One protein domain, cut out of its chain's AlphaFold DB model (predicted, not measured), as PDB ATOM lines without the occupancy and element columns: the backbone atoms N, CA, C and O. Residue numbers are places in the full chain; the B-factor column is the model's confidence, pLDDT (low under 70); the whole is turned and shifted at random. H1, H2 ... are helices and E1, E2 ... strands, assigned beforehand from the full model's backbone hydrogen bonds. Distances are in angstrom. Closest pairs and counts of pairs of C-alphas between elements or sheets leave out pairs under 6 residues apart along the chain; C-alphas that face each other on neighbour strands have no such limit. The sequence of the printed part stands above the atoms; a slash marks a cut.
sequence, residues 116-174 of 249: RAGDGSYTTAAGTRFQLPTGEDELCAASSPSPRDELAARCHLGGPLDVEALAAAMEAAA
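Overview. This is residues 116 to 174 of the 249 residues of an uncharacterized protein of Kofleriaceae bacterium (UniProt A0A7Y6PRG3). A long unnamed stretch, residues 116 to 134, folds back on itself and pairs with short strand E1; after it H1 and H2 make a helical hairpin, and H3 packs on H2. The printed part has 59 residues, with three named helices and one named strand in the order H1, H2, E1, H3 along the chain; the class is mostly helix, with helices holding 28 and the strand 3 of the 31 residues in named elements. It is compact, with a radius of gyration of the C-alphas of 10.9 A, spanning 31 by 21 by 18 A.

Arrangement. Residues 129 to 130 pair antiparallel with residues 122 to 123 and with E1, residues 156 to 158. H1, residues 135 to 142, touches H2, residues 147 to 155, closest at the C-alphas of Ala 141 and Pro 147, 4.4 A; this hairpin has a steep tilt of 39 degrees, opposite ways. H2 touches H3, residues 163 to 173, closest at the C-alphas of Ala 152 and Val 163, 6.0 A, a steep tilt of 64 degrees, the same way. H1 and H3 are apart. Every O i to N i+4 pair in H1, H2 and H3 is within hydrogen-bond range.

Along the chain. H1 begins at C-alpha 135 (216.678, 250.371, 148.641); H2 is 12.1 A long. H3, 15.2 A, ends at C-alpha 173 (201.015, 248.023, 154.459).

Size, cuts and confidence. The farthest C-alphas, Gly 118 and Pro 145, are 33.6 A apart. The printed part has no cut, and no printed residue is under 70 in pLDDT.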
ATOM      1  N   ARG A 116     201.298 241.485 158.758       93.94
ATOM      2  CA  ARG A 116     202.740 241.274 158.913       93.94
ATOM      3  C   ARG A 116     203.022 240.029 159.757       93.94
ATOM      4  O   ARG A 116     202.540 239.908 160.881       93.94
ATOM      5  N   ALA A 117     203.861 239.145 159.243       92.19
ATOM      6  CA  ALA A 117     204.381 237.975 159.931       92.19
ATOM      7  C   ALA A 117     205.581 238.315 160.840       92.19
ATOM      8  O   ALA A 117     206.171 239.401 160.789       92.19
ATOM      9  N   GLY A 118     205.954 237.366 161.706       88.50
ATOM     10  CA  GLY A 118     207.062 237.528 162.657       88.50
ATOM     11  C   GLY A 118     208.439 237.674 161.998       88.50
ATOM     12  O   GLY A 118     209.318 238.312 162.567       88.50
ATOM     13  N   ASP A 119     208.602 237.144 160.785       88.81
ATOM     14  CA  ASP A 119     209.825 237.235 159.976       88.81
ATOM     15  C   ASP A 119     209.941 238.542 159.171       88.81
ATOM     16  O   ASP A 119     210.942 238.760 158.493       88.81
ATOM     17  N   GLY A 120     208.936 239.420 159.248       90.81
ATOM     18  CA  GLY A 120     208.897 240.677 158.505       90.81
ATOM     19  C   GLY A 120     208.238 240.613 157.133       90.81
ATOM     20  O   GLY A 120     208.077 241.662 156.515       90.81
ATOM     21  N   SER A 121     207.814 239.432 156.682       95.69
ATOM     22  CA  SER A 121     206.976 239.305 155.490       95.69
ATOM     23  C   SER A 121     205.538 239.754 155.758       95.69
ATOM     24  O   SER A 121     205.105 239.880 156.903       95.69
ATOM     25  N   TYR A 122     204.786 239.984 154.692       97.44
ATOM     26  CA  TYR A 122     203.388 240.388 154.695       97.44
ATOM     27  C   TYR A 122     202.560 239.367 153.924       97.44
ATOM     28  O   TYR A 122     203.057 238.722 153.002       97.44
ATOM     29  N   THR A 123     201.302 239.173 154.312       97.06
ATOM     30  CA  THR A 123     200.367 238.287 153.606       97.06
ATOM     31  C   THR A 123     199.035 238.988 153.382       97.06
ATOM     32  O   THR A 123     198.424 239.491 154.327       97.06
ATOM     33  N   THR A 124     198.595 239.042 152.124       96.06
ATOM     34  CA  THR A 124     197.293 239.607 151.744       96.06
ATOM     35  C   THR A 124     196.153 238.660 152.124       96.06
ATOM     36  O   THR A 124     196.361 237.462 152.326       96.06
ATOM     37  N   ALA A 125     194.914 239.161 152.149       92.19
ATOM     38  CA  ALA A 125     193.729 238.318 152.343       92.19
ATOM     39  C   ALA A 125     193.566 237.240 151.249       92.19
ATOM     40  O   ALA A 125     192.984 236.189 151.501       92.19
ATOM     41  N   ALA A 126     194.117 237.478 150.053       92.19
ATOM     42  CA  ALA A 126     194.133 236.527 148.942       92.19
ATOM     43  C   ALA A 126     195.244 235.457 149.058       92.19
ATOM     44  O   ALA A 126     195.340 234.578 148.204       92.19
ATOM     45  N   GLY A 127     196.083 235.512 150.100       94.75
ATOM     46  CA  GLY A 127     197.159 234.547 150.340       94.75
ATOM     47  C   GLY A 127     198.471 234.846 149.610       94.75
ATOM     48  O   GLY A 127     199.374 234.010 149.630       94.75
ATOM     49  N   THR A 128     198.613 236.018 148.984       97.12
ATOM     50  CA  THR A 128     199.891 236.465 148.407       97.12
ATOM     51  C   THR A 128     200.834 236.859 149.534       97.12
ATOM     52  O   THR A 128     200.521 237.761 150.314       97.12
ATOM     53  N   ARG A 129     201.992 236.202 149.620       97.75
ATOM     54  CA  ARG A 129     203.048 236.516 150.584       97.75
ATOM     55  C   ARG A 129     204.138 237.340 149.910       97.75
ATOM     56  O   ARG A 129     204.594 236.992 148.822       97.75
ATOM     57  N   PHE A 130     204.576 238.409 150.562       98.00
ATOM     58  CA  PHE A 130     205.559 239.337 150.009       98.00
ATOM     59  C   PHE A 130     206.423 239.991 151.093       98.00
ATOM     60  O   PHE A 130     206.141 239.873 152.284       98.00
ATOM     61  N   GLN A 131     207.483 240.670 150.679       97.31
ATOM     62  CA  GLN A 131     208.270 241.598 151.491       97.31
ATOM     63  C   GLN A 131     208.164 243.006 150.905       97.31
ATOM     64  O   GLN A 131     207.867 243.160 149.725       97.31
ATOM     65  N   LEU A 132     208.378 244.030 151.727       97.56
ATOM     66  CA  LEU A 132     208.427 245.407 151.237       97.56
ATOM     67  C   LEU A 132     209.763 245.669 150.528       97.56
ATOM     68  O   LEU A 132     210.783 245.151 150.993       97.56
ATOM     69  N   PRO A 133     209.773 246.475 149.451       97.38
ATOM     70  CA  PRO A 133     210.985 246.746 148.692       97.38
ATOM     71  C   PRO A 133     212.005 247.500 149.544       97.38
ATOM     72  O   PRO A 133     211.689 248.511 150.182       97.38
ATOM     73  N   THR A 134     213.235 246.994 149.550       97.94
ATOM     74  CA  THR A 134     214.394 247.696 150.103       97.94
ATOM     75  C   THR A 134     214.998 248.653 149.081       97.94
ATOM     76  O   THR A 134     214.720 248.565 147.884       97.94
ATOM     77  N   GLY A 135     215.867 249.554 149.540       97.44
ATOM     78  CA  GLY A 135     216.678 250.371 148.641       97.44
ATOM     79  C   GLY A 135     217.496 249.528 147.652       97.44
ATOM     80  O   GLY A 135     217.603 249.890 146.486       97.44
ATOM     81  N   GLU A 136     218.014 248.373 148.075       97.38
ATOM     82  CA  GLU A 136     218.691 247.426 147.178       97.38
ATOM     83  C   GLU A 136     217.756 246.903 146.075       97.38
ATOM     84  O   GLU A 136     218.141 246.869 144.906       97.38
ATOM     85  N   ASP A 137     216.516 246.556 146.421       97.62
ATOM     86  CA  ASP A 137     215.535 246.078 145.445       97.62
ATOM     87  C   ASP A 137     215.164 247.160 144.428       97.62
ATOM     88  O   ASP A 137     215.106 246.874 143.232       97.62
ATOM     89  N   GLU A 138     214.972 248.401 144.881       97.25
ATOM     90  CA  GLU A 138     214.716 249.549 144.004       97.25
ATOM     91  C   GLU A 138     215.882 249.815 143.047       97.25
ATOM     92  O   GLU A 138     215.656 250.049 141.861       97.25
ATOM     93  N   LEU A 139     217.130 249.748 143.526       96.62
ATOM     94  CA  LEU A 139     218.314 249.944 142.684       96.62
ATOM     95  C   LEU A 139     218.451 248.848 141.620       96.62
ATOM     96  O   LEU A 139     218.756 249.140 140.458       96.62
ATOM     97  N   CYS A 140     218.201 247.589 141.993       96.19
ATOM     98  CA  CYS A 140     218.170 246.482 141.040       96.19
ATOM     99  C   CYS A 140     217.053 246.673 140.006       96.19
ATOM    100  O   CYS A 140     217.304 246.564 138.804       96.19
ATOM    101  N   ALA A 141     215.841 247.006 140.459       96.44
ATOM    102  CA  ALA A 141     214.688 247.225 139.596       96.44
ATOM    103  C   ALA A 141     214.890 248.402 138.633       96.44
ATOM    104  O   ALA A 141     214.568 248.284 137.454       96.44
ATOM    105  N   ALA A 142     215.487 249.506 139.090       94.38
ATOM    106  CA  ALA A 142     215.763 250.685 138.268       94.38
ATOM    107  C   ALA A 142     216.687 250.394 137.072       94.38
ATOM    108  O   ALA A 142     216.647 251.106 136.071       94.38
ATOM    109  N   SER A 143     217.500 249.339 137.158       93.38
ATOM    110  CA  SER A 143     218.384 248.900 136.071       93.38
ATOM    111  C   SER A 143     217.706 247.936 135.085       93.38
ATOM    112  O   SER A 143     218.303 247.571 134.071       93.38
ATOM    113  N   SER A 144     216.478 247.495 135.373       96.19
ATOM    114  CA  SER A 144     215.713 246.568 134.538       96.19
ATOM    115  C   SER A 144     214.935 247.303 133.437       96.19
ATOM    116  O   SER A 144     214.452 248.412 133.664       96.19
ATOM    117  N   PRO A 145     214.722 246.691 132.253       95.38
ATOM    118  CA  PRO A 145     213.805 247.220 131.238       95.38
ATOM    119  C   PRO A 145     212.352 247.343 131.720       95.38
ATOM    120  O   PRO A 145     211.603 248.161 131.188       95.38
ATOM    121  N   SER A 146     211.970 246.546 132.725       95.38
ATOM    122  CA  SER A 146     210.637 246.547 133.336       95.38
ATOM    123  C   SER A 146     210.752 246.694 134.859       95.38
ATOM    124  O   SER A 146     210.556 245.713 135.580       95.38
ATOM    125  N   PRO A 147     211.066 247.898 135.385       95.06
ATOM    126  CA  PRO A 147     211.341 248.091 136.812       95.06
ATOM    127  C   PRO A 147     210.209 247.626 137.728       95.06
ATOM    128  O   PRO A 147     210.456 247.007 138.758       95.06
ATOM    129  N   ARG A 148     208.956 247.873 137.334       94.62
ATOM    130  CA  ARG A 148     207.779 247.491 138.123       94.62
ATOM    131  C   ARG A 148     207.657 245.975 138.286       94.62
ATOM    132  O   ARG A 148     207.438 245.496 139.396       94.62
ATOM    133  N   ASP A 149     207.828 245.238 137.194       95.19
ATOM    134  CA  ASP A 149     207.727 243.777 137.193       95.19
ATOM    135  C   ASP A 149     208.909 243.142 137.932       95.19
ATOM    136  O   ASP A 149     208.720 242.202 138.702       95.19
ATOM    137  N   GLU A 150     210.116 243.690 137.758       97.12
ATOM    138  CA  GLU A 150     211.313 243.255 138.486       97.12
ATOM    139  C   GLU A 150     211.140 243.455 139.997       97.12
ATOM    140  O   GLU A 150     211.364 242.531 140.780       97.12
ATOM    141  N   LEU A 151     210.673 244.633 140.420       96.94
ATOM    142  CA  LEU A 151     210.439 244.923 141.833       96.94
ATOM    143  C   LEU A 151     209.381 243.984 142.429       96.94
ATOM    144  O   LEU A 151     209.586 243.426 143.509       96.94
ATOM    145  N   ALA A 152     208.282 243.757 141.704       97.06
ATOM    146  CA  ALA A 152     207.236 242.825 142.112       97.06
ATOM    147  C   ALA A 152     207.767 241.390 142.247       97.06
ATOM    148  O   ALA A 152     207.483 240.726 143.245       97.06
ATOM    149  N   ALA A 153     208.578 240.928 141.293       96.75
ATOM    150  CA  ALA A 153     209.186 239.601 141.328       96.75
ATOM    151  C   ALA A 153     210.131 239.426 142.527       96.75
ATOM    152  O   ALA A 153     210.070 238.403 143.206       96.75
ATOM    153  N   ARG A 154     210.960 240.432 142.834       96.62
ATOM    154  CA  ARG A 154     211.884 240.410 143.986       96.62
ATOM    155  C   ARG A 154     211.173 240.430 145.335       96.62
ATOM    156  O   ARG A 154     211.646 239.850 146.314       96.62
ATOM    157  N   CYS A 155     210.041 241.115 145.395       97.38
ATOM    158  CA  CYS A 155     209.270 241.246 146.621       97.38
ATOM    159  C   CYS A 155     208.304 240.079 146.849       97.38
ATOM    160  O   CYS A 155     207.872 239.853 147.980       97.38
ATOM    161  N   HIS A 156     207.944 239.335 145.806       97.81
ATOM    162  CA  HIS A 156     207.031 238.207 145.904       97.81
ATOM    163  C   HIS A 156     207.703 236.985 146.549       97.81
ATOM    164  O   HIS A 156     208.720 236.486 146.078       97.81
ATOM    165  N   LEU A 157     207.100 236.459 147.618       96.94
ATOM    166  CA  LEU A 157     207.607 235.298 148.363       96.94
ATOM    167  C   LEU A 157     206.754 234.032 148.167       96.94
ATOM    168  O   LEU A 157     207.134 232.967 148.655       96.94
ATOM    169  N   GLY A 158     205.592 234.137 147.514       96.69
ATOM    170  CA  GLY A 158     204.716 233.010 147.185       96.69
ATOM    171  C   GLY A 158     203.226 233.367 147.111       96.69
ATOM    172  O   GLY A 158     202.796 234.437 147.544       96.69
ATOM    173  N   GLY A 159     202.421 232.441 146.584       95.88
ATOM    174  CA  GLY A 159     200.980 232.627 146.362       95.88
ATOM    175  C   GLY A 159     200.654 233.210 144.979       95.88
ATOM    176  O   GLY A 159     201.523 233.241 144.109       95.88
ATOM    177  N   PRO A 160     199.405 233.646 144.737       94.25
ATOM    178  CA  PRO A 160     199.024 234.286 143.479       94.25
ATOM    179  C   PRO A 160     199.776 235.607 143.286       94.25
ATOM    180  O   PRO A 160     199.838 236.418 144.213       94.25
ATOM    181  N   LEU A 161     200.326 235.829 142.092       94.56
ATOM    182  CA  LEU A 161     200.994 237.078 141.734       94.56
ATOM    183  C   LEU A 161     200.120 237.881 140.771       94.56
ATOM    184  O   LEU A 161     199.917 237.488 139.625       94.56
ATOM    185  N   ASP A 162     199.652 239.020 141.259       95.88
ATOM    186  CA  ASP A 162     199.132 240.128 140.469       95.88
ATOM    187  C   ASP A 162     199.938 241.364 140.874       95.88
ATOM    188  O   ASP A 162     199.949 241.745 142.047       95.88
ATOM    189  N   VAL A 163     200.672 241.938 139.919       95.50
ATOM    190  CA  VAL A 163     201.609 243.046 140.152       95.50
ATOM    191  C   VAL A 163     200.882 244.290 140.664       95.50
ATOM    192  O   VAL A 163     201.397 244.975 141.547       95.50
ATOM    193  N   GLU A 164     199.678 244.563 140.160       95.31
ATOM    194  CA  GLU A 164     198.901 245.739 140.561       95.31
ATOM    195  C   GLU A 164     198.371 245.571 141.988       95.31
ATOM    196  O   GLU A 164     198.574 246.433 142.844       95.31
ATOM    197  N   ALA A 165     197.774 244.412 142.280       95.50
ATOM    198  CA  ALA A 165     197.295 244.098 143.622       95.50
ATOM    199  C   ALA A 165     198.435 244.036 144.651       95.50
ATOM    200  O   ALA A 165     198.244 244.424 145.803       95.50
ATOM    201  N   LEU A 166     199.622 243.566 144.253       96.38
ATOM    202  CA  LEU A 166     200.803 243.548 145.112       96.38
ATOM    203  C   LEU A 166     201.289 244.967 145.431       96.38
ATOM    204  O   LEU A 166     201.564 245.252 146.594       96.38
ATOM    205  N   ALA A 167     201.356 245.855 144.436       95.00
ATOM    206  CA  ALA A 167     201.734 247.251 144.648       95.00
ATOM    207  C   ALA A 167     200.755 247.962 145.600       95.00
ATOM    208  O   ALA A 167     201.184 248.569 146.579       95.00
ATOM    209  N   ALA A 168     199.445 247.798 145.389       94.94
ATOM    210  CA  ALA A 168     198.427 248.340 146.291       94.94
ATOM    211  C   ALA A 168     198.539 247.762 147.716       94.94
ATOM    212  O   ALA A 168     198.389 248.476 148.705       94.94
ATOM    213  N   ALA A 169     198.849 246.468 147.840       96.44
ATOM    214  CA  ALA A 169     199.065 245.822 149.130       96.44
ATOM    215  C   ALA A 169     200.308 246.360 149.864       96.44
ATOM    216  O   ALA A 169     200.287 246.463 151.091       96.44
ATOM    217  N   MET A 170     201.380 246.695 149.139       96.62
ATOM    218  CA  MET A 170     202.570 247.331 149.711       96.62
ATOM    219  C   MET A 170     202.257 248.730 150.236       96.62
ATOM    220  O   MET A 170     202.588 249.013 151.386       96.62
ATOM    221  N   GLU A 171     201.573 249.551 149.436       94.69
ATOM    222  CA  GLU A 171     201.174 250.913 149.814       94.69
ATOM    223  C   GLU A 171     200.299 250.901 151.075       94.69
ATOM    224  O   GLU A 171     200.609 251.554 152.071       94.69
ATOM    225  N   ALA A 172     199.281 250.035 151.105       95.69
ATOM    226  CA  ALA A 172     198.417 249.873 152.270       95.69
ATOM    227  C   ALA A 172     199.182 249.401 153.524       95.69
ATOM    228  O   ALA A 172     198.833 249.771 154.649       95.69
ATOM    229  N   ALA A 173     200.216 248.564 153.360       96.38
ATOM    230  CA  ALA A 173     201.015 248.023 154.459       96.38
ATOM    231  C   ALA A 173     202.036 249.017 155.029       96.38
ATOM    232  O   ALA A 173     202.334 248.970 156.230       96.38
ATOM    233  N   ALA A 174     202.610 249.863 154.177       95.75
ATOM    234  CA  ALA A 174     203.682 250.778 154.529       95.75
ATOM    235  C   ALA A 174     203.640 252.034 153.645       95.75
ATOM    236  O   ALA A 174     204.420 252.120 152.696       95.75
TER     237      ALA A 174